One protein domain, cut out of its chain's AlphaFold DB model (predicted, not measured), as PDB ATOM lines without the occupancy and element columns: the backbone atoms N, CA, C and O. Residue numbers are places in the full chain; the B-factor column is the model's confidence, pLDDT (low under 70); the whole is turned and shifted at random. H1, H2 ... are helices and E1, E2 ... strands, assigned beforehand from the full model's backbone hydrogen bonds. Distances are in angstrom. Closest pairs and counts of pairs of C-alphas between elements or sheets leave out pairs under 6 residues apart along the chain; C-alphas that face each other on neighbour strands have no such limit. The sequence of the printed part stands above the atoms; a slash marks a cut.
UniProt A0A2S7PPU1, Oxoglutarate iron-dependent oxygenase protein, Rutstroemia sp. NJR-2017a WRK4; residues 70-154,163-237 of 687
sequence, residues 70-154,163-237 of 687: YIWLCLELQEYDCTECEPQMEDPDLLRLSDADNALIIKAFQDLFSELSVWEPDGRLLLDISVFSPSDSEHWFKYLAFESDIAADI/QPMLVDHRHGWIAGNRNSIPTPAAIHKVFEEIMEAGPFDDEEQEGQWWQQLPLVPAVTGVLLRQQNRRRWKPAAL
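This is residues 70 to 154 and 163 to 237 of the 687 residues of the protein "Oxoglutarate iron-dependent oxygenase protein" of Rutstroemia sp. NJR-2017a WRK4 (UniProt A0A2S7PPU1). Look first for a small sheet of three parallel strands, E1, E2 and E3, with the long helix H2 running along one face, over E1. Beyond the strands' last residues lie the short helices H1, H3 and H4, while H5, whose centre is the farthest of the elements from the mean of the C-alphas, is near both H2 and H6; the whole is flat, no helix touches another, and residues 77 to 91, 138 to 154 and 163 to 183 are long stretches with no named element. The printed part has 160 residues, with six named helices and three named strands in the order E1 H1 H2 E2 H3 H4 H5 E3 H6; the sheet's order is E1 E2 E3. The class is mixed, helices and strands, with under half of the residues in named elements. The whole is only just compact, close to loose, with a radius of gyration of the C-alphas of 17.8 A and spans of 53 by 43 by 21 A.

Find C-alpha 70 at (83.253, -16.930, 145.890); from there E1, residues 70 to 76, runs 18.9 A. E2, residues 125 to 132, runs 22.8 A, and E3, residues 219 to 224, 13.9 A. H2, residues 99 to 117, starts at C-alpha 99, (70.200, 3.688, 162.047), and runs 26.7 A. Then find H5, residues 203 to 212, 14.4 A, and H4, residues 184 to 191, 10.3 A. H1, residues 92 to 95, H3, residues 134 to 137, and H6, residues 234 to 237, are short; H6 ends at C-alpha 237, (67.990, -15.426, 157.477).

Inner strand E2 is parallel to E1 at 15 degrees, with N 73 and O 128 2.8 A apart, within hydrogen-bond range. On its other side E3 is parallel at 28 degrees, with N 223 and O 127 at 2.8 A. The sheet is twisted, its C-alphas up to 4.3 A off the best plane. H2 is on the sheet at a height of 9.6 A, along the strands, at 9 degrees to E1 on the local plane; the closest C-alphas are those of Leu 75 and Ile 105, 6.9 A. E1, H1 H2 and E2 form a strand-helix-strand unit, two parallel neighbour strands joined through helices, with a right-handed crossover. H4 is close to but not clearly touching H1, closest C-alphas Leu 95 and Lys 189, 6.1 A, and H3, Asp 136 and Val 190, 6.4 A. H5 is near H2, with 6 pairs of C-alphas within 10 A, and near H6, with 7. Every O i to N i+4 pair is within hydrogen-bond range in H2 and H5, and 3 of 4 in H4; H1, H3 and H6 are too short for one.

The farthest C-alphas, Asp 122 and His 169, are 53.8 A apart. Residues 155 to 162 are not printed; C-alphas 154 and 163 stand 19.0 A apart across the cut. The links E1 to H1 and H4 to H5 are long. The mean pLDDT of the printed part is 78.4; look for values under 70 at, among others, residues 89 to 95, 147 to 154 and 163 to 170.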
ATOM      1  N   TYR A  70      83.356 -17.346 144.501       92.06
ATOM      2  CA  TYR A  70      83.253 -16.930 145.890       92.06
ATOM      3  C   TYR A  70      83.171 -15.406 145.980       92.06
ATOM      4  O   TYR A  70      84.026 -14.706 145.437       92.06
ATOM      5  N   ILE A  71      82.151 -14.902 146.669       93.19
ATOM      6  CA  ILE A  71      82.003 -13.487 147.012       93.19
ATOM      7  C   ILE A  71      81.965 -13.396 148.528       93.19
ATOM      8  O   ILE A  71      81.092 -13.986 149.156       93.19
ATOM      9  N   TRP A  72      82.888 -12.637 149.102       93.12
ATOM     10  CA  TRP A  72      82.896 -12.297 150.514       93.12
ATOM     11  C   TRP A  72      82.424 -10.862 150.702       93.12
ATOM     12  O   TRP A  72      83.175  -9.919 150.468       93.12
ATOM     13  N   LEU A  73      81.167 -10.704 151.106       93.69
ATOM     14  CA  LEU A  73      80.577  -9.429 151.484       93.69
ATOM     15  C   LEU A  73      81.026  -9.060 152.906       93.69
ATOM     16  O   LEU A  73      80.638  -9.713 153.873       93.69
ATOM     17  N   CYS A  74      81.824  -8.000 153.024       91.38
ATOM     18  CA  CYS A  74      82.271  -7.427 154.291       91.38
ATOM     19  C   CYS A  74      81.512  -6.122 154.567       91.38
ATOM     20  O   CYS A  74      81.730  -5.113 153.889       91.38
ATOM     21  N   LEU A  75      80.635  -6.145 155.568       91.56
ATOM     22  CA  LEU A  75      79.903  -4.986 156.066       91.56
ATOM     23  C   LEU A  75      80.607  -4.464 157.323       91.56
ATOM     24  O   LEU A  75      80.469  -5.031 158.405       91.56
ATOM     25  N   GLU A  76      81.399  -3.412 157.132       91.19
ATOM     26  CA  GLU A  76      82.088  -2.686 158.201       91.19
ATOM     27  C   GLU A  76      81.109  -1.675 158.820       91.19
ATOM     28  O   GLU A  76      80.682  -0.733 158.149       91.19
ATOM     29  N   LEU A  77      80.720  -1.931 160.069       90.94
ATOM     30  CA  LEU A  77      79.861  -1.078 160.893       90.94
ATOM     31  C   LEU A  77      80.643   0.120 161.445       90.94
ATOM     32  O   LEU A  77      81.877   0.145 161.391       90.94
ATOM     33  N   GLN A  78      79.935   1.093 162.020       90.56
ATOM     34  CA  GLN A  78      80.554   2.261 162.646       90.56
ATOM     35  C   GLN A  78      81.582   1.883 163.730       90.56
ATOM     36  O   GLN A  78      81.421   0.922 164.491       90.56
ATOM     37  N   GLU A  79      82.676   2.649 163.775       90.50
ATOM     38  CA  GLU A  79      83.645   2.592 164.870       90.50
ATOM     39  C   GLU A  79      83.027   3.184 166.139       90.50
ATOM     40  O   GLU A  79      82.287   4.165 166.076       90.50
ATOM     41  N   TYR A  80      83.371   2.606 167.285       87.12
ATOM     42  CA  TYR A  80      82.894   3.038 168.592       87.12
ATOM     43  C   TYR A  80      84.044   3.123 169.596       87.12
ATOM     44  O   TYR A  80      85.010   2.350 169.557       87.12
ATOM     45  N   ASP A  81      83.946   4.064 170.531       86.00
ATOM     46  CA  ASP A  81      84.963   4.272 171.558       86.00
ATOM     47  C   ASP A  81      84.600   3.578 172.886       86.00
ATOM     48  O   ASP A  81      83.647   2.802 172.994       86.00
ATOM     49  N   CYS A  82      85.389   3.821 173.935       84.81
ATOM     50  CA  CYS A  82      85.160   3.160 175.216       84.81
ATOM     51  C   CYS A  82      83.909   3.643 175.982       84.81
ATOM     52  O   CYS A  82      83.641   3.134 177.072       84.81
ATOM     53  N   THR A  83      83.195   4.666 175.508       81.19
ATOM     54  CA  THR A  83      81.903   5.080 176.081       81.19
ATOM     55  C   THR A  83      80.776   4.131 175.675       81.19
ATOM     56  O   THR A  83      79.848   3.928 176.452       81.19
ATOM     57  N   GLU A  84      80.923   3.470 174.526       82.25
ATOM     58  CA  GLU A  84      79.940   2.552 173.941       82.25
ATOM     59  C   GLU A  84      80.386   1.081 174.010       82.25
ATOM     60  O   GLU A  84      79.588   0.176 173.788       82.25
ATOM     61  N   CYS A  85      81.656   0.805 174.338       83.94
ATOM     62  CA  CYS A  85      82.190  -0.563 174.402       83.94
ATOM     63  C   CYS A  85      81.630  -1.416 175.554       83.94
ATOM     64  O   CYS A  85      81.847  -2.628 175.596       83.94
ATOM     65  N   GLU A  86      80.999  -0.770 176.531       83.31
ATOM     66  CA  GLU A  86      80.317  -1.380 177.670       83.31
ATOM     67  C   GLU A  86      79.078  -0.528 177.991       83.31
ATOM     68  O   GLU A  86      79.110   0.300 178.906       83.31
ATOM     69  N   PRO A  87      78.012  -0.660 177.186       77.56
ATOM     70  CA  PRO A  87      76.843   0.197 177.303       77.56
ATOM     71  C   PRO A  87      76.127  -0.043 178.634       77.56
ATOM     72  O   PRO A  87      76.071  -1.162 179.151       77.56
ATOM     73  N   GLN A  88      75.560   1.012 179.212       71.25
ATOM     74  CA  GLN A  88      74.728   0.851 180.399       71.25
ATOM     75  C   GLN A  88      73.457   0.102 179.998       71.25
ATOM     76  O   GLN A  88      72.758   0.521 179.086       71.25
ATOM     77  N   MET A  89      73.132  -0.992 180.694       60.94
ATOM     78  CA  MET A  89      71.953  -1.816 180.370       60.94
ATOM     79  C   MET A  89      70.612  -1.072 180.495       60.94
ATOM     80  O   MET A  89      69.584  -1.584 180.062       60.94
ATOM     81  N   GLU A  90      70.621   0.114 181.104       56.75
ATOM     82  CA  GLU A  90      69.465   1.002 181.240       56.75
ATOM     83  C   GLU A  90      69.214   1.862 179.990       56.75
ATOM     84  O   GLU A  90      68.166   2.502 179.920       56.75
ATOM     85  N   ASP A  91      70.132   1.864 179.015       59.69
ATOM     86  CA  ASP A  91      70.004   2.561 177.733       59.69
ATOM     87  C   ASP A  91      69.831   1.544 176.583       59.69
ATOM     88  O   ASP A  91      70.814   0.971 176.099       59.69
ATOM     89  N   PRO A  92      68.583   1.270 176.152       59.31
ATOM     90  CA  PRO A  92      68.297   0.307 175.091       59.31
ATOM     91  C   PRO A  92      68.865   0.706 173.726       59.31
ATOM     92  O   PRO A  92      69.066  -0.173 172.886       59.31
ATOM     93  N   ASP A  93      69.122   1.996 173.493       62.62
ATOM     94  CA  ASP A  93      69.549   2.503 172.186       62.62
ATOM     95  C   ASP A  93      71.034   2.201 171.928       62.62
ATOM     96  O   ASP A  93      71.423   1.934 170.794       62.62
ATOM     97  N   LEU A  94      71.859   2.124 172.981       62.16
ATOM     98  CA  LEU A  94      73.283   1.760 172.883       62.16
ATOM     99  C   LEU A  94      73.538   0.249 172.725       62.16
ATOM    100  O   LEU A  94      74.673  -0.166 172.471       62.16
ATOM    101  N   LEU A  95      72.500  -0.571 172.906       63.34
ATOM    102  CA  LEU A  95      72.532  -2.032 172.769       63.34
ATOM    103  C   LEU A  95      72.068  -2.511 171.383       63.34
ATOM    104  O   LEU A  95      71.990  -3.721 171.154       63.34
ATOM    105  N   ARG A  96      71.733  -1.578 170.486       75.06
ATOM    106  CA  ARG A  96      71.191  -1.823 169.148       75.06
ATOM    107  C   ARG A  96      72.128  -1.250 168.086       75.06
ATOM    108  O   ARG A  96      72.863  -0.298 168.333       75.06
ATOM    109  N   LEU A  97      72.073  -1.828 166.885       82.19
ATOM    110  CA  LEU A  97      72.748  -1.257 165.717       82.19
ATOM    111  C   LEU A  97      72.201   0.147 165.433       82.19
ATOM    112  O   LEU A  97      70.990   0.362 165.513       82.19
ATOM    113  N   SER A  98      73.081   1.078 165.055       85.12
ATOM    114  CA  SER A  98      72.668   2.438 164.712       85.12
ATOM    115  C   SER A  98      71.801   2.459 163.447       85.12
ATOM    116  O   SER A  98      71.886   1.574 162.589       85.12
ATOM    117  N   ASP A  99      70.990   3.505 163.274       85.62
ATOM    118  CA  ASP A  99      70.200   3.688 162.047       85.62
ATOM    119  C   ASP A  99      71.078   3.720 160.788       85.62
ATOM    120  O   ASP A  99      70.684   3.228 159.729       85.62
ATOM    121  N   ALA A 100      72.292   4.267 160.904       88.81
ATOM    122  CA  ALA A 100      73.258   4.308 159.813       88.81
ATOM    123  C   ALA A 100      73.768   2.905 159.448       88.81
ATOM    124  O   ALA A 100      73.855   2.579 158.263       88.81
ATOM    125  N   ASP A 101      74.054   2.071 160.448       90.75
ATOM    126  CA  ASP A 101      74.475   0.682 160.260       90.75
ATOM    127  C   ASP A 101      73.349  -0.171 159.660       90.75
ATOM    128  O   ASP A 101      73.564  -0.896 158.686       90.75
ATOM    129  N   ASN A 102      72.121  -0.026 160.164       89.31
ATOM    130  CA  ASN A 102      70.942  -0.691 159.604       89.31
ATOM    131  C   ASN A 102      70.709  -0.289 158.137       89.31
ATOM    132  O   ASN A 102      70.495  -1.147 157.274       89.31
ATOM    133  N   ALA A 103      70.813   1.007 157.821       89.69
ATOM    134  CA  ALA A 103      70.702   1.508 156.452       89.69
ATOM    135  C   ALA A 103      71.827   0.982 155.542       89.69
ATOM    136  O   ALA A 103      71.569   0.643 154.384       89.69
ATOM    137  N   LEU A 104      73.059   0.874 156.056       91.81
ATOM    138  CA  LEU A 104      74.196   0.297 155.337       91.81
ATOM    139  C   LEU A 104      73.934  -1.163 154.974       91.81
ATOM    140  O   LEU A 104      74.140  -1.543 153.819       91.81
ATOM    141  N   ILE A 105      73.461  -1.967 155.930       91.62
ATOM    142  CA  ILE A 105      73.160  -3.386 155.711       91.62
ATOM    143  C   ILE A 105      72.092  -3.522 154.623       91.62
ATOM    144  O   ILE A 105      72.308  -4.215 153.629       91.62
ATOM    145  N   ILE A 106      70.972  -2.812 154.748       91.25
ATOM    146  CA  ILE A 106      69.873  -2.881 153.773       91.25
ATOM    147  C   ILE A 106      70.305  -2.463 152.381       91.25
ATOM    148  O   ILE A 106      70.036  -3.181 151.413       91.25
ATOM    149  N   LYS A 107      71.016  -1.342 152.271       91.38
ATOM    150  CA  LYS A 107      71.515  -0.871 150.984       91.38
ATOM    151  C   LYS A 107      72.466  -1.892 150.360       91.38
ATOM    152  O   LYS A 107      72.371  -2.166 149.167       91.38
ATOM    153  N   ALA A 108      73.345  -2.499 151.158       94.19
ATOM    154  CA  ALA A 108      74.275  -3.510 150.673       94.19
ATOM    155  C   ALA A 108      73.559  -4.746 150.106       94.19
ATOM    156  O   ALA A 108      73.934  -5.221 149.034       94.19
ATOM    157  N   PHE A 109      72.512  -5.240 150.774       93.75
ATOM    158  CA  PHE A 109      71.706  -6.353 150.261       93.75
ATOM    159  C   PHE A 109      70.909  -5.971 149.010       93.75
ATOM    160  O   PHE A 109      70.864  -6.762 148.069       93.75
ATOM    161  N   GLN A 110      70.338  -4.763 148.955       92.94
ATOM    162  CA  GLN A 110      69.655  -4.247 147.762       92.94
ATOM    163  C   GLN A 110      70.581  -4.203 146.546       92.94
ATOM    164  O   GLN A 110      70.235  -4.747 145.493       92.94
ATOM    165  N   ASP A 111      71.759  -3.601 146.698       93.19
ATOM    166  CA  ASP A 111      72.742  -3.461 145.623       93.19
ATOM    167  C   ASP A 111      73.265  -4.836 145.183       93.19
ATOM    168  O   ASP A 111      73.287  -5.149 143.989       93.19
ATOM    169  N   LEU A 112      73.624  -5.693 146.145       95.50
ATOM    170  CA  LEU A 112      74.154  -7.023 145.861       95.50
ATOM    171  C   LEU A 112      73.126  -7.904 145.149       95.50
ATOM    172  O   LEU A 112      73.462  -8.548 144.156       95.50
ATOM    173  N   PHE A 113      71.883  -7.953 145.630       95.12
ATOM    174  CA  PHE A 113      70.858  -8.803 145.022       95.12
ATOM    175  C   PHE A 113      70.487  -8.284 143.637       95.12
ATOM    176  O   PHE A 113      70.318  -9.085 142.719       95.12
ATOM    177  N   SER A 114      70.433  -6.962 143.455       93.50
ATOM    178  CA  SER A 114      70.226  -6.353 142.138       93.50
ATOM    179  C   SER A 114      71.295  -6.794 141.142       93.50
ATOM    180  O   SER A 114      70.950  -7.266 140.060       93.50
ATOM    181  N   GLU A 115      72.574  -6.746 141.522       92.88
ATOM    182  CA  GLU A 115      73.668  -7.178 140.649       92.88
ATOM    183  C   GLU A 115      73.675  -8.694 140.411       92.88
ATOM    184  O   GLU A 115      73.794  -9.138 139.272       92.88
ATOM    185  N   LEU A 116      73.520  -9.514 141.452       93.69
ATOM    186  CA  LEU A 116      73.591 -10.971 141.309       93.69
ATOM    187  C   LEU A 116      72.352 -11.575 140.630       93.69
ATOM    188  O   LEU A 116      72.424 -12.689 140.114       93.69
ATOM    189  N   SER A 117      71.223 -10.863 140.598       93.50
ATOM    190  CA  SER A 117      69.997 -11.339 139.939       93.50
ATOM    191  C   SER A 117      70.132 -11.492 138.424       93.50
ATOM    192  O   SER A 117      69.442 -12.318 137.830       93.50
ATOM    193  N   VAL A 118      71.041 -10.733 137.800       91.75
ATOM    194  CA  VAL A 118      71.301 -10.792 136.351       91.75
ATOM    195  C   VAL A 118      72.436 -11.752 135.987       91.75
ATOM    196  O   VAL A 118      72.877 -11.777 134.837       91.75
ATOM    197  N   TRP A 119      72.967 -12.500 136.956       92.25
ATOM    198  CA  TRP A 119      74.017 -13.484 136.711       92.25
ATOM    199  C   TRP A 119      73.414 -14.818 136.284       92.25
ATOM    200  O   TRP A 119      72.442 -15.296 136.871       92.25
ATOM    201  N   GLU A 120      74.037 -15.444 135.288       86.69
ATOM    202  CA  GLU A 120      73.642 -16.775 134.840       86.69
ATOM    203  C   GLU A 120      73.949 -17.828 135.923       86.69
ATOM    204  O   GLU A 120      75.010 -17.773 136.560       86.69
ATOM    205  N   PRO A 121      73.067 -18.822 136.131       80.88
ATOM    206  CA  PRO A 121      73.255 -19.903 137.096       80.88
ATOM    207  C   PRO A 121      74.235 -20.975 136.574       80.88
ATOM    208  O   PRO A 121      73.972 -22.174 136.640       80.88
ATOM    209  N   ASP A 122      75.385 -20.541 136.057       71.06
ATOM    210  CA  ASP A 122      76.347 -21.357 135.304       71.06
ATOM    211  C   ASP A 122      77.408 -22.045 136.186       71.06
ATOM    212  O   ASP A 122      78.379 -22.626 135.692       71.06
ATOM    213  N   GLY A 123      77.275 -21.994 137.514       69.56
ATOM    214  CA  GLY A 123      78.266 -22.600 138.397       69.56
ATOM    215  C   GLY A 123      77.937 -22.562 139.882       69.56
ATOM    216  O   GLY A 123      76.850 -22.183 140.300       69.56
ATOM    217  N   ARG A 124      78.911 -22.993 140.693       83.38
ATOM    218  CA  ARG A 124      78.836 -22.935 142.156       83.38
ATOM    219  C   ARG A 124      79.357 -21.584 142.638       83.38
ATOM    220  O   ARG A 124      80.571 -21.418 142.742       83.38
ATOM    221  N   LEU A 125      78.458 -20.637 142.891       93.38
ATOM    222  CA  LEU A 125      78.781 -19.385 143.576       93.38
ATOM    223  C   LEU A 125      78.471 -19.523 145.069       93.38
ATOM    224  O   LEU A 125      77.358 -19.912 145.439       93.38
ATOM    225  N   LEU A 126      79.457 -19.199 145.899       94.38
ATOM    226  CA  LEU A 126      79.359 -19.161 147.352       94.38
ATOM    227  C   LEU A 126      79.353 -17.705 147.827       94.38
ATOM    228  O   LEU A 126      80.256 -16.945 147.478       94.38
ATOM    229  N   LEU A 127      78.347 -17.333 148.614       95.38
ATOM    230  CA  LEU A 127      78.229 -16.016 149.231       95.38
ATOM    231  C   LEU A 127      78.612 -16.107 150.712       95.38
ATOM    232  O   LEU A 127      77.919 -16.744 151.498       95.38
ATOM    233  N   ASP A 128      79.717 -15.480 151.089       94.25
ATOM    234  CA  ASP A 128      80.190 -15.355 152.467       94.25
ATOM    235  C   ASP A 128      79.838 -13.967 152.991       94.25
ATOM    236  O   ASP A 128      80.185 -12.967 152.365       94.25
ATOM    237  N   ILE A 129      79.116 -13.896 154.106       93.00
ATOM    238  CA  ILE A 129      78.624 -12.631 154.655       93.00
ATOM    239  C   ILE A 129      79.263 -12.414 156.016       93.00
ATOM    240  O   ILE A 129      79.170 -13.255 156.911       93.00
ATOM    241  N   SER A 130      79.916 -11.265 156.173       90.62
ATOM    242  CA  SER A 130      80.539 -10.853 157.423       90.62
ATOM    243  C   SER A 130      80.137  -9.440 157.800       90.62
ATOM    244  O   SER A 130      80.251  -8.531 156.984       90.62
ATOM    245  N   VAL A 131      79.676  -9.272 159.036       90.69
ATOM    246  CA  VAL A 131      79.223  -7.995 159.597       90.69
ATOM    247  C   VAL A 131      79.985  -7.765 160.894       90.69
ATOM    248  O   VAL A 131      79.885  -8.583 161.808       90.69
ATOM    249  N   PHE A 132      80.771  -6.697 160.970       89.00
ATOM    250  CA  PHE A 132      81.632  -6.427 162.122       89.00
ATOM    251  C   PHE A 132      81.936  -4.938 162.255       89.00
ATOM    252  O   PHE A 132      81.872  -4.208 161.271       89.00
ATOM    253  N   SER A 133      82.296  -4.488 163.458       88.50
ATOM    254  CA  SER A 133      82.886  -3.159 163.653       88.50
ATOM    255  C   SER A 133      84.408  -3.295 163.779       88.50
ATOM    256  O   SER A 133      84.874  -4.187 164.496       88.50
ATOM    257  N   PRO A 134      85.218  -2.418 163.155       85.88
ATOM    258  CA  PRO A 134      86.664  -2.386 163.394       85.88
ATOM    259  C   PRO A 134      87.017  -2.280 164.892       85.88
ATOM    260  O   PRO A 134      87.970  -2.915 165.361       85.88
ATOM    261  N   SER A 135      86.187  -1.566 165.659       87.12
ATOM    262  CA  SER A 135      86.346  -1.352 167.100       87.12
ATOM    263  C   SER A 135      86.089  -2.597 167.959       87.12
ATOM    264  O   SER A 135      86.547  -2.636 169.104       87.12
ATOM    265  N   ASP A 136      85.469  -3.661 167.425       85.50
ATOM    266  CA  ASP A 136      85.259  -4.928 168.154       85.50
ATOM    267  C   ASP A 136      86.594  -5.493 168.685       85.50
ATOM    268  O   ASP A 136      86.675  -6.044 169.788       85.50
ATOM    269  N   SER A 137      87.671  -5.297 167.916       80.38
ATOM    270  CA  SER A 137      89.035  -5.728 168.244       80.38
ATOM    271  C   SER A 137      89.857  -4.700 169.044       80.38
ATOM    272  O   SER A 137      90.980  -4.990 169.455       80.38
ATOM    273  N   GLU A 138      89.329  -3.507 169.325       79.81
ATOM    274  CA  GLU A 138      90.079  -2.438 170.005       79.81
ATOM    275  C   GLU A 138      89.906  -2.464 171.541       79.81
ATOM    276  O   GLU A 138      90.808  -2.032 172.272       79.81
ATOM    277  N   HIS A 139      88.811  -3.061 172.037       82.44
ATOM    278  CA  HIS A 139      88.371  -3.006 173.445       82.44
ATOM    279  C   HIS A 139      88.459  -4.364 174.181       82.44
ATOM    280  O   HIS A 139      89.545  -4.888 174.438       82.44
ATOM    281  N   TRP A 140      87.320  -4.971 174.534       76.31
ATOM    282  CA  TRP A 140      87.215  -6.211 175.321       76.31
ATOM    283  C   TRP A 140      87.666  -7.485 174.587       76.31
ATOM    284  O   TRP A 140      87.912  -8.517 175.227       76.31
ATOM    285  N   PHE A 141      87.796  -7.432 173.258       80.25
ATOM    286  CA  PHE A 141      87.974  -8.609 172.405       80.25
ATOM    287  C   PHE A 141      89.125  -8.466 171.399       80.25
ATOM    288  O   PHE A 141      88.999  -8.839 170.238       80.25
ATOM    289  N   LYS A 142      90.297  -8.014 171.868       72.56
ATOM    290  CA  LYS A 142      91.508  -7.744 171.054       72.56
ATOM    291  C   LYS A 142      92.127  -8.917 170.288       72.56
ATOM    292  O   LYS A 142      93.213  -8.792 169.736       72.56
ATOM    293  N   TYR A 143      91.504 -10.084 170.338       69.81
ATOM    294  CA  TYR A 143      91.907 -11.272 169.591       69.81
ATOM    295  C   TYR A 143      91.030 -11.530 168.370       69.81
ATOM    296  O   TYR A 143      91.324 -12.454 167.617       69.81
ATOM    297  N   LEU A 144      89.931 -10.783 168.210       73.69
ATOM    298  CA  LEU A 144      89.094 -10.886 167.027       73.69
ATOM    299  C   LEU A 144      89.932 -10.507 165.809       73.69
ATOM    300  O   LEU A 144      90.524  -9.430 165.764       73.69
ATOM    301  N   ALA A 145      89.993 -11.427 164.851       68.19
ATOM    302  CA  ALA A 145      90.708 -11.260 163.600       68.19
ATOM    303  C   ALA A 145      89.753 -11.578 162.447       68.19
ATOM    304  O   ALA A 145      89.226 -12.688 162.339       68.19
ATOM    305  N   PHE A 146      89.532 -10.589 161.584       72.06
ATOM    306  CA  PHE A 146      88.623 -10.685 160.444       72.06
ATOM    307  C   PHE A 146      89.400 -11.117 159.194       72.06
ATOM    308  O   PHE A 146      89.757 -10.313 158.336       72.06
ATOM    309  N   GLU A 147      89.722 -12.410 159.137       68.50
ATOM    310  CA  GLU A 147      90.562 -13.013 158.092       68.50
ATOM    311  C   GLU A 147      89.755 -13.748 157.009       68.50
ATOM    312  O   GLU A 147      88.639 -14.219 157.250       68.50
ATOM    313  N   SER A 148      90.341 -13.892 155.813       67.81
ATOM    314  CA  SER A 148      89.809 -14.796 154.784       67.81
ATOM    315  C   SER A 148      89.925 -16.249 155.240       67.81
ATOM    316  O   SER A 148      90.853 -16.638 155.954       67.81
ATOM    317  N   ASP A 149      88.989 -17.074 154.784       62.34
ATOM    318  CA  ASP A 149      88.935 -18.490 155.122       62.34
ATOM    319  C   ASP A 149      90.017 -19.340 154.426       62.34
ATOM    320  O   ASP A 149      90.217 -20.509 154.756       62.34
ATOM    321  N   ILE A 150      90.752 -18.773 153.461       57.50
ATOM    322  CA  ILE A 150      91.804 -19.473 152.713       57.50
ATOM    323  C   ILE A 150      93.112 -18.687 152.781       57.50
ATOM    324  O   ILE A 150      93.157 -17.493 152.505       57.50
ATOM    325  N   ALA A 151      94.205 -19.398 153.079       44.22
ATOM    326  CA  ALA A 151      95.558 -18.854 153.232       44.22
ATOM    327  C   ALA A 151      96.132 -18.157 151.979       44.22
ATOM    328  O   ALA A 151      97.220 -17.603 152.046       44.22
ATOM    329  N   ALA A 152      95.434 -18.185 150.841       38.47
ATOM    330  CA  ALA A 152      95.850 -17.501 149.621       38.47
ATOM    331  C   ALA A 152      95.533 -15.992 149.647       38.47
ATOM    332  O   ALA A 152      96.234 -15.231 149.001       38.47
ATOM    333  N   ASP A 153      94.556 -15.526 150.434       41.81
ATOM    334  CA  ASP A 153      94.104 -14.121 150.419       41.81
ATOM    335  C   ASP A 153      94.860 -13.212 151.419       41.81
ATOM    336  O   ASP A 153      94.309 -12.248 151.946       41.81
ATOM    337  N   ILE A 154      96.141 -13.488 151.701       42.28
ATOM    338  CA  ILE A 154      96.953 -12.768 152.715       42.28
ATOM    339  C   ILE A 154      97.183 -11.269 152.371       42.28
ATOM    340  O   ILE A 154      97.737 -10.519 153.176       42.28
ATOM    341  N   GLN A 163      98.956  -0.794 166.767       34.44
ATOM    342  CA  GLN A 163      99.699  -1.498 167.807       34.44
ATOM    343  C   GLN A 163      98.716  -1.921 168.911       34.44
ATOM    344  O   GLN A 163      98.127  -1.034 169.536       34.44
ATOM    345  N   PRO A 164      98.493  -3.224 169.163       38.41
ATOM    346  CA  PRO A 164      97.647  -3.601 170.273       38.41
ATOM    347  C   PRO A 164      98.348  -3.106 171.530       38.41
ATOM    348  O   PRO A 164      99.468  -3.527 171.831       38.41
ATOM    349  N   MET A 165      97.710  -2.169 172.234       37.25
ATOM    350  CA  MET A 165      98.181  -1.720 173.536       37.25
ATOM    351  C   MET A 165      98.403  -2.957 174.409       37.25
ATOM    352  O   MET A 165      97.458  -3.667 174.755       37.25
ATOM    353  N   LEU A 166      99.676  -3.220 174.721       42.59
ATOM    354  CA  LEU A 166     100.151  -4.344 175.538       42.59
ATOM    355  C   LEU A 166      99.517  -4.351 176.935       42.59
ATOM    356  O   LEU A 166      99.466  -5.389 177.597       42.59
ATOM    357  N   VAL A 167      99.030  -3.188 177.367       46.97
ATOM    358  CA  VAL A 167      98.353  -2.958 178.632       46.97
ATOM    359  C   VAL A 167      97.145  -2.064 178.374       46.97
ATOM    360  O   VAL A 167      97.280  -0.939 177.905       46.97
ATOM    361  N   ASP A 168      95.968  -2.573 178.697       58.91
ATOM    362  CA  ASP A 168      94.708  -1.849 178.728       58.91
ATOM    363  C   ASP A 168      93.963  -2.302 179.985       58.91
ATOM    364  O   ASP A 168      93.172  -3.247 179.990       58.91
ATOM    365  N   HIS A 169      94.288  -1.626 181.087       63.50
ATOM    366  CA  HIS A 169      93.718  -1.907 182.400       63.50
ATOM    367  C   HIS A 169      92.193  -1.765 182.421       63.50
ATOM    368  O   HIS A 169      91.547  -2.434 183.225       63.50
ATOM    369  N   ARG A 170      91.624  -0.925 181.545       69.25
ATOM    370  CA  ARG A 170      90.188  -0.642 181.507       69.25
ATOM    371  C   ARG A 170      89.392  -1.876 181.097       69.25
ATOM    372  O   ARG A 170      88.407  -2.191 181.749       69.25
ATOM    373  N   HIS A 171      89.862  -2.613 180.094       73.31
ATOM    374  CA  HIS A 171      89.212  -3.847 179.632       73.31
ATOM    375  C   HIS A 171      89.917  -5.117 180.148       73.31
ATOM    376  O   HIS A 171      89.791  -6.198 179.573       73.31
ATOM    377  N   GLY A 172      90.703  -4.974 181.223       60.34
ATOM    378  CA  GLY A 172      91.401  -6.065 181.903       60.34
ATOM    379  C   GLY A 172      92.532  -6.717 181.119       60.34
ATOM    380  O   GLY A 172      92.935  -7.826 181.472       60.34
ATOM    381  N   TRP A 173      93.053  -6.062 180.083       56.44
ATOM    382  CA  TRP A 173      94.220  -6.535 179.348       56.44
ATOM    383  C   TRP A 173      95.500  -6.124 180.064       56.44
ATOM    384  O   TRP A 173      95.827  -4.944 180.177       56.44
ATOM    385  N   ILE A 174      96.267  -7.104 180.520       46.62
ATOM    386  CA  ILE A 174      97.577  -6.890 181.130       46.62
ATOM    387  C   ILE A 174      98.547  -7.855 180.464       46.62
ATOM    388  O   ILE A 174      98.309  -9.061 180.451       46.62
ATOM    389  N   ALA A 175      99.623  -7.323 179.880       46.22
ATOM    390  CA  ALA A 175     100.623  -8.110 179.158       46.22
ATOM    391  C   ALA A 175     100.002  -9.010 178.072       46.22
ATOM    392  O   ALA A 175     100.426 -10.146 177.865       46.22
ATOM    393  N   GLY A 176      98.958  -8.519 177.398       43.94
ATOM    394  CA  GLY A 176      98.241  -9.277 176.378       43.94
ATOM    395  C   GLY A 176      97.245 -10.324 176.898       43.94
ATOM    396  O   GLY A 176      96.458 -10.805 176.088       43.94
ATOM    397  N   ASN A 177      97.186 -10.615 178.199       43.31
ATOM    398  CA  ASN A 177      96.191 -11.517 178.791       43.31
ATOM    399  C   ASN A 177      94.974 -10.735 179.281       43.31
ATOM    400  O   ASN A 177      95.126  -9.642 179.826       43.31
ATOM    401  N   ARG A 178      93.772 -11.300 179.125       59.88
ATOM    402  CA  ARG A 178      92.549 -10.719 179.689       59.88
ATOM    403  C   ARG A 178      92.299 -11.306 181.079       59.88
ATOM    404  O   ARG A 178      91.831 -12.434 181.198       59.88
ATOM    405  N   ASN A 179      92.629 -10.541 182.114       55.78
ATOM    406  CA  ASN A 179      92.525 -10.952 183.517       55.78
ATOM    407  C   ASN A 179      91.127 -10.720 184.113       55.78
ATOM    408  O   ASN A 179      90.828 -11.259 185.177       55.78
ATOM    409  N   SER A 180      90.275  -9.933 183.453       64.25
ATOM    410  CA  SER A 180      88.870  -9.770 183.828       64.25
ATOM    411  C   SER A 180      87.949 -10.481 182.837       64.25
ATOM    412  O   SER A 180      88.194 -10.536 181.630       64.25
ATOM    413  N   ILE A 181      86.866 -11.052 183.353       71.31
ATOM    414  CA  ILE A 181      85.801 -11.582 182.505       71.31
ATOM    415  C   ILE A 181      84.981 -10.377 182.012       71.31
ATOM    416  O   ILE A 181      84.639  -9.530 182.842       71.31
ATOM    417  N   PRO A 182      84.684 -10.254 180.703       80.00
ATOM    418  CA  PRO A 182      83.845  -9.175 180.197       80.00
ATOM    419  C   PRO A 182      82.480  -9.187 180.868       80.00
ATOM    420  O   PRO A 182      81.922 -10.254 181.149       80.00
ATOM    421  N   THR A 183      81.932  -8.004 181.104       82.94
ATOM    422  CA  THR A 183      80.582  -7.876 181.643       82.94
ATOM    423  C   THR A 183      79.538  -8.284 180.599       82.94
ATOM    424  O   THR A 183      79.823  -8.269 179.398       82.94
ATOM    425  N   PRO A 184      78.309  -8.637 181.021       81.25
ATOM    426  CA  PRO A 184      77.214  -8.922 180.095       81.25
ATOM    427  C   PRO A 184      76.978  -7.823 179.050       81.25
ATOM    428  O   PRO A 184      76.659  -8.130 177.908       81.25
ATOM    429  N   ALA A 185      77.178  -6.554 179.415       82.00
ATOM    430  CA  ALA A 185      77.014  -5.424 178.505       82.00
ATOM    431  C   ALA A 185      78.092  -5.399 177.416       82.00
ATOM    432  O   ALA A 185      77.779  -5.278 176.235       82.00
ATOM    433  N   ALA A 186      79.355  -5.593 177.802       85.50
ATOM    434  CA  ALA A 186      80.463  -5.701 176.858       85.50
ATOM    435  C   ALA A 186      80.297  -6.894 175.903       85.50
ATOM    436  O   ALA A 186      80.626  -6.796 174.724       85.50
ATOM    437  N   ILE A 187      79.774  -8.023 176.399       85.81
ATOM    438  CA  ILE A 187      79.452  -9.191 175.569       85.81
ATOM    439  C   ILE A 187      78.333  -8.824 174.596       85.81
ATOM    440  O   ILE A 187      78.536  -8.921 173.390       85.81
ATOM    441  N   HIS A 188      77.202  -8.314 175.081       81.50
ATOM    442  CA  HIS A 188      76.081  -7.927 174.222       81.50
ATOM    443  C   HIS A 188      76.494  -6.939 173.122       81.50
ATOM    444  O   HIS A 188      76.063  -7.093 171.983       81.50
ATOM    445  N   LYS A 189      77.405  -5.997 173.418       86.12
ATOM    446  CA  LYS A 189      77.880  -5.008 172.441       86.12
ATOM    447  C   LYS A 189      78.494  -5.624 171.188       86.12
ATOM    448  O   LYS A 189      78.323  -5.069 170.114       86.12
ATOM    449  N   VAL A 190      79.194  -6.758 171.283       87.06
ATOM    450  CA  VAL A 190      79.730  -7.461 170.097       87.06
ATOM    451  C   VAL A 190      78.743  -8.471 169.497       87.06
ATOM    452  O   VAL A 190      78.939  -8.916 168.369       87.06
ATOM    453  N   PHE A 191      77.681  -8.813 170.233       86.44
ATOM    454  CA  PHE A 191      76.655  -9.792 169.858       86.44
ATOM    455  C   PHE A 191      75.341  -9.190 169.342       86.44
ATOM    456  O   PHE A 191      74.402  -9.947 169.104       86.44
ATOM    457  N   GLU A 192      75.292  -7.870 169.129       83.69
ATOM    458  CA  GLU A 192      74.133  -7.149 168.575       83.69
ATOM    459  C   GLU A 192      73.483  -7.888 167.392       83.69
ATOM    460  O   GLU A 192      74.171  -8.387 166.486       83.69
ATOM    461  N   GLU A 193      72.150  -7.967 167.420       79.69
ATOM    462  CA  GLU A 193      71.367  -8.677 166.416       79.69
ATOM    463  C   GLU A 193      71.135  -7.825 165.159       79.69
ATOM    464  O   GLU A 193      70.650  -6.694 165.187       79.69
ATOM    465  N   ILE A 194      71.444  -8.422 164.015       84.94
ATOM    466  CA  ILE A 194      71.188  -7.900 162.681       84.94
ATOM    467  C   ILE A 194      69.702  -8.094 162.360       84.94
ATOM    468  O   ILE A 194      69.193  -9.217 162.438       84.94
ATOM    469  N   MET A 195      69.043  -7.008 161.940       76.75
ATOM    470  CA  MET A 195      67.604  -6.928 161.625       76.75
ATOM    471  C   MET A 195      66.653  -7.110 162.828       76.75
ATOM    472  O   MET A 195      65.478  -7.411 162.633       76.75
ATOM    473  N   GLU A 196      67.108  -6.938 164.077       71.38
ATOM    474  CA  GLU A 196      66.211  -6.981 165.251       71.38
ATOM    475  C   GLU A 196      65.461  -5.657 165.469       71.38
ATOM    476  O   GLU A 196      64.254  -5.652 165.704       71.38
ATOM    477  N   ALA A 197      66.177  -4.534 165.392       62.50
ATOM    478  CA  ALA A 197      65.742  -3.245 165.926       62.50
ATOM    479  C   ALA A 197      65.754  -2.080 164.927       62.50
ATOM    480  O   ALA A 197      65.772  -0.921 165.334       62.50
ATOM    481  N   GLY A 198      65.756  -2.363 163.629       63.56
ATOM    482  CA  GLY A 198      65.721  -1.320 162.614       63.56
ATOM    483  C   GLY A 198      65.790  -1.876 161.199       63.56
ATOM    484  O   GLY A 198      65.929  -3.086 161.009       63.56
ATOM    485  N   PRO A 199      65.680  -1.005 160.184       63.84
ATOM    486  CA  PRO A 199      65.008   0.296 160.178       63.84
ATOM    487  C   PRO A 199      63.489   0.150 159.951       63.84
ATOM    488  O   PRO A 199      62.828   1.106 159.557       63.84
ATOM    489  N   PHE A 200      62.949  -1.059 160.099       78.81
ATOM    490  CA  PHE A 200      61.529  -1.339 159.928       78.81
ATOM    491  C   PHE A 200      60.799  -1.139 161.255       78.81
ATOM    492  O   PHE A 200      61.283  -1.592 162.294       78.81
ATOM    493  N   ASP A 201      59.631  -0.493 161.219       74.25
ATOM    494  CA  ASP A 201      58.824  -0.267 162.428       74.25
ATOM    495  C   ASP A 201      58.219  -1.577 162.962       74.25
ATOM    496  O   ASP A 201      57.886  -1.691 164.143       74.25
ATOM    497  N   ASP A 202      58.060  -2.569 162.080       77.06
ATOM    498  CA  ASP A 202      57.477  -3.870 162.376       77.06
ATOM    499  C   ASP A 202      57.998  -4.979 161.433       77.06
ATOM    500  O   ASP A 202      58.655  -4.736 160.417       77.06
ATOM    501  N   GLU A 203      57.698  -6.236 161.782       72.06
ATOM    502  CA  GLU A 203      58.107  -7.415 161.005       72.06
ATOM    503  C   GLU A 203      57.421  -7.511 159.630       72.06
ATOM    504  O   GLU A 203      57.934  -8.181 158.731       72.06
ATOM    505  N   GLU A 204      56.258  -6.879 159.450       74.94
ATOM    506  CA  GLU A 204      55.542  -6.900 158.174       74.94
ATOM    507  C   GLU A 204      56.291  -6.058 157.141       74.94
ATOM    508  O   GLU A 204      56.516  -6.520 156.021       74.94
ATOM    509  N   GLN A 205      56.741  -4.867 157.529       82.12
ATOM    510  CA  GLN A 205      57.578  -4.004 156.702       82.12
ATOM    511  C   GLN A 205      58.900  -4.688 156.326       82.12
ATOM    512  O   GLN A 205      59.275  -4.677 155.150       82.12
ATOM    513  N   GLU A 206      59.570  -5.342 157.285       83.12
ATOM    514  CA  GLU A 206      60.785  -6.133 157.026       83.12
ATOM    515  C   GLU A 206      60.506  -7.232 155.985       83.12
ATOM    516  O   GLU A 206      61.220  -7.374 154.988       83.12
ATOM    517  N   GLY A 207      59.419  -7.985 156.178       79.62
ATOM    518  CA  GLY A 207      58.984  -9.037 155.262       79.62
ATOM    519  C   GLY A 207      58.686  -8.522 153.852       79.62
ATOM    520  O   GLY A 207      59.132  -9.118 152.868       79.62
ATOM    521  N   GLN A 208      57.966  -7.404 153.735       82.88
ATOM    522  CA  GLN A 208      57.659  -6.763 152.455       82.88
ATOM    523  C   GLN A 208      58.931  -6.294 151.743       82.88
ATOM    524  O   GLN A 208      59.053  -6.477 150.530       82.88
ATOM    525  N   TRP A 209      59.898  -5.743 152.474       89.94
ATOM    526  CA  TRP A 209      61.179  -5.330 151.909       89.94
ATOM    527  C   TRP A 209      61.972  -6.515 151.340       89.94
ATOM    528  O   TRP A 209      62.390  -6.469 150.180       89.94
ATOM    529  N   TRP A 210      62.100  -7.617 152.087       86.31
ATOM    530  CA  TRP A 210      62.762  -8.831 151.589       86.31
ATOM    531  C   TRP A 210      62.092  -9.387 150.327       86.31
ATOM    532  O   TRP A 210      62.774  -9.850 149.412       86.31
ATOM    533  N   GLN A 211      60.758  -9.331 150.250       84.12
ATOM    534  CA  GLN A 211      60.002  -9.783 149.077       84.12
ATOM    535  C   GLN A 211      60.250  -8.922 147.828       84.12
ATOM    536  O   GLN A 211      60.152  -9.443 146.712       84.12
ATOM    537  N   GLN A 212      60.581  -7.640 147.999       90.62
ATOM    538  CA  GLN A 212      60.875  -6.711 146.903       90.62
ATOM    539  C   GLN A 212      62.274  -6.905 146.303       90.62
ATOM    540  O   GLN A 212      62.466  -6.598 145.125       90.62
ATOM    541  N   LEU A 213      63.245  -7.422 147.067       94.06
ATOM    542  CA  LEU A 213      64.583  -7.730 146.541       94.06
ATOM    543  C   LEU A 213      64.487  -8.745 145.400       94.06
ATOM    544  O   LEU A 213      63.693  -9.664 145.514       94.06
ATOM    545  N   PRO A 214      65.277  -8.680 144.321       95.81
ATOM    546  CA  PRO A 214      65.183  -9.655 143.232       95.81
ATOM    547  C   PRO A 214      65.640 -11.065 143.653       95.81
ATOM    548  O   PRO A 214      66.325 -11.246 144.659       95.81
ATOM    549  N   LEU A 215      65.217 -12.085 142.897       93.19
ATOM    550  CA  LEU A 215      65.702 -13.455 143.084       93.19
ATOM    551  C   LEU A 215      67.128 -13.579 142.546       93.19
ATOM    552  O   LEU A 215      67.442 -13.048 141.483       93.19
ATOM    553  N   VAL A 216      67.963 -14.343 143.243       94.44
ATOM    554  CA  VAL A 216      69.374 -14.543 142.916       94.44
ATOM    555  C   VAL A 216      69.638 -16.035 142.669       94.44
ATOM    556  O   VAL A 216      70.060 -16.760 143.572       94.44
ATOM    557  N   PRO A 217      69.369 -16.544 141.452       92.06
ATOM    558  CA  PRO A 217      69.555 -17.961 141.130       92.06
ATOM    559  C   PRO A 217      71.027 -18.379 141.044       92.06
ATOM    560  O   PRO A 217      71.324 -19.564 141.179       92.06
ATOM    561  N   ALA A 218      71.941 -17.429 140.828       93.25
ATOM    562  CA  ALA A 218      73.367 -17.703 140.701       93.25
ATOM    563  C   ALA A 218      74.011 -18.177 142.014       93.25
ATOM    564  O   ALA A 218      74.967 -18.948 141.976       93.25
ATOM    565  N   VAL A 219      73.497 -17.748 143.175       94.75
ATOM    566  CA  VAL A 219      74.034 -18.142 144.486       94.75
ATOM    567  C   VAL A 219      73.580 -19.560 144.825       94.75
ATOM    568  O   VAL A 219      72.392 -19.853 144.940       94.75
ATOM    569  N   THR A 220      74.560 -20.441 145.016       94.19
ATOM    570  CA  THR A 220      74.344 -21.869 145.301       94.19
ATOM    571  C   THR A 220      74.746 -22.274 146.711       94.19
ATOM    572  O   THR A 220      74.375 -23.355 147.161       94.19
ATOM    573  N   GLY A 221      75.477 -21.425 147.429       93.75
ATOM    574  CA  GLY A 221      75.759 -21.656 148.834       93.75
ATOM    575  C   GLY A 221      75.942 -20.365 149.614       93.75
ATOM    576  O   GLY A 221      76.334 -19.348 149.040       93.75
ATOM    577  N   VAL A 222      75.689 -20.426 150.919       93.75
ATOM    578  CA  VAL A 222      75.880 -19.299 151.840       93.75
ATOM    579  C   VAL A 222      76.769 -19.717 153.010       93.75
ATOM    580  O   VAL A 222      76.553 -20.776 153.604       93.75
ATOM    581  N   LEU A 223      77.754 -18.877 153.340       92.81
ATOM    582  CA  LEU A 223      78.573 -18.985 154.546       92.81
ATOM    583  C   LEU A 223      78.261 -17.837 155.508       92.81
ATOM    584  O   LEU A 223      78.346 -16.662 155.150       92.81
ATOM    585  N   LEU A 224      77.973 -18.199 156.751       90.50
ATOM    586  CA  LEU A 224      77.780 -17.297 157.880       90.50
ATOM    587  C   LEU A 224      78.745 -17.740 158.983       90.50
ATOM    588  O   LEU A 224      78.452 -18.673 159.734       90.50
ATOM    589  N   ARG A 225      79.934 -17.130 159.004       87.50
ATOM    590  CA  ARG A 225      81.054 -17.524 159.874       87.50
ATOM    591  C   ARG A 225      80.975 -16.887 161.259       87.50
ATOM    592  O   ARG A 225      80.625 -15.715 161.391       87.50
ATOM    593  N   GLN A 226      81.447 -17.632 162.252       79.31
ATOM    594  CA  GLN A 226      81.522 -17.250 163.664       79.31
ATOM    595  C   GLN A 226      82.447 -16.061 163.925       79.31
ATOM    596  O   GLN A 226      82.268 -15.387 164.944       79.31
ATOM    597  N   GLN A 227      83.437 -15.809 163.052       70.56
ATOM    598  CA  GLN A 227      84.408 -14.714 163.224       70.56
ATOM    599  C   GLN A 227      83.729 -13.375 163.520       70.56
ATOM    600  O   GLN A 227      84.256 -12.550 164.265       70.56
ATOM    601  N   ASN A 228      82.520 -13.214 162.990       67.69
ATOM    602  CA  ASN A 228      81.619 -12.125 163.297       67.69
ATOM    603  C   ASN A 228      80.806 -12.491 164.534       67.69
ATOM    604  O   ASN A 228      80.108 -13.505 164.558       67.69
ATOM    605  N   ARG A 229      80.880 -11.662 165.573       80.56
ATOM    606  CA  ARG A 229      80.070 -11.875 166.775       80.56
ATOM    607  C   ARG A 229      78.634 -11.401 166.630       80.56
ATOM    608  O   ARG A 229      77.810 -11.781 167.444       80.56
ATOM    609  N   ARG A 230      78.306 -10.673 165.564       86.50
ATOM    610  CA  ARG A 230      76.925 -10.294 165.261       86.50
ATOM    611  C   ARG A 230      76.045 -11.520 165.068       86.50
ATOM    612  O   ARG A 230      76.451 -12.507 164.450       86.50
ATOM    613  N   ARG A 231      74.819 -11.436 165.569       82.38
ATOM    614  CA  ARG A 231      73.810 -12.486 165.426       82.38
ATOM    615  C   ARG A 231      72.825 -12.098 164.351       82.38
ATOM    616  O   ARG A 231      72.535 -10.929 164.168       82.38
ATOM    617  N   TRP A 232      72.302 -13.079 163.638       81.62
ATOM    618  CA  TRP A 232      71.227 -12.827 162.694       81.62
ATOM    619  C   TRP A 232      69.889 -13.154 163.334       81.62
ATOM    620  O   TRP A 232      69.718 -14.271 163.832       81.62
ATOM    621  N   LYS A 233      68.921 -12.240 163.217       77.88
ATOM    622  CA  LYS A 233      67.520 -12.563 163.484       77.88
ATOM    623  C   LYS A 233      67.122 -13.777 162.626       77.88
ATOM    624  O   LYS A 233      67.235 -13.714 161.397       77.88
ATOM    625  N   PRO A 234      66.633 -14.886 163.216       73.62
ATOM    626  CA  PRO A 234      66.316 -16.097 162.453       73.62
ATOM    627  C   PRO A 234      65.308 -15.869 161.316       73.62
ATOM    628  O   PRO A 234      65.417 -16.490 160.259       73.62
ATOM    629  N   ALA A 235      64.352 -14.951 161.511       71.56
ATOM    630  CA  ALA A 235      63.382 -14.579 160.485       71.56
ATOM    631  C   ALA A 235      64.052 -13.948 159.250       71.56
ATOM    632  O   ALA A 235      63.741 -14.334 158.124       71.56
ATOM    633  N   ALA A 236      65.025 -13.055 159.459       79.19
ATOM    634  CA  ALA A 236      65.767 -12.401 158.386       79.19
ATOM    635  C   ALA A 236      66.583 -13.404 157.555       79.19
ATOM    636  O   ALA A 236      66.561 -13.341 156.328       79.19
ATOM    637  N   LEU A 237      67.250 -14.377 158.197       82.19
ATOM    638  CA  LEU A 237      67.990 -15.426 157.477       82.19
ATOM    639  C   LEU A 237      67.090 -16.217 156.546       82.19
ATOM    640  O   LEU A 237      67.443 -16.472 155.395       82.19
TER     641      LEU A 237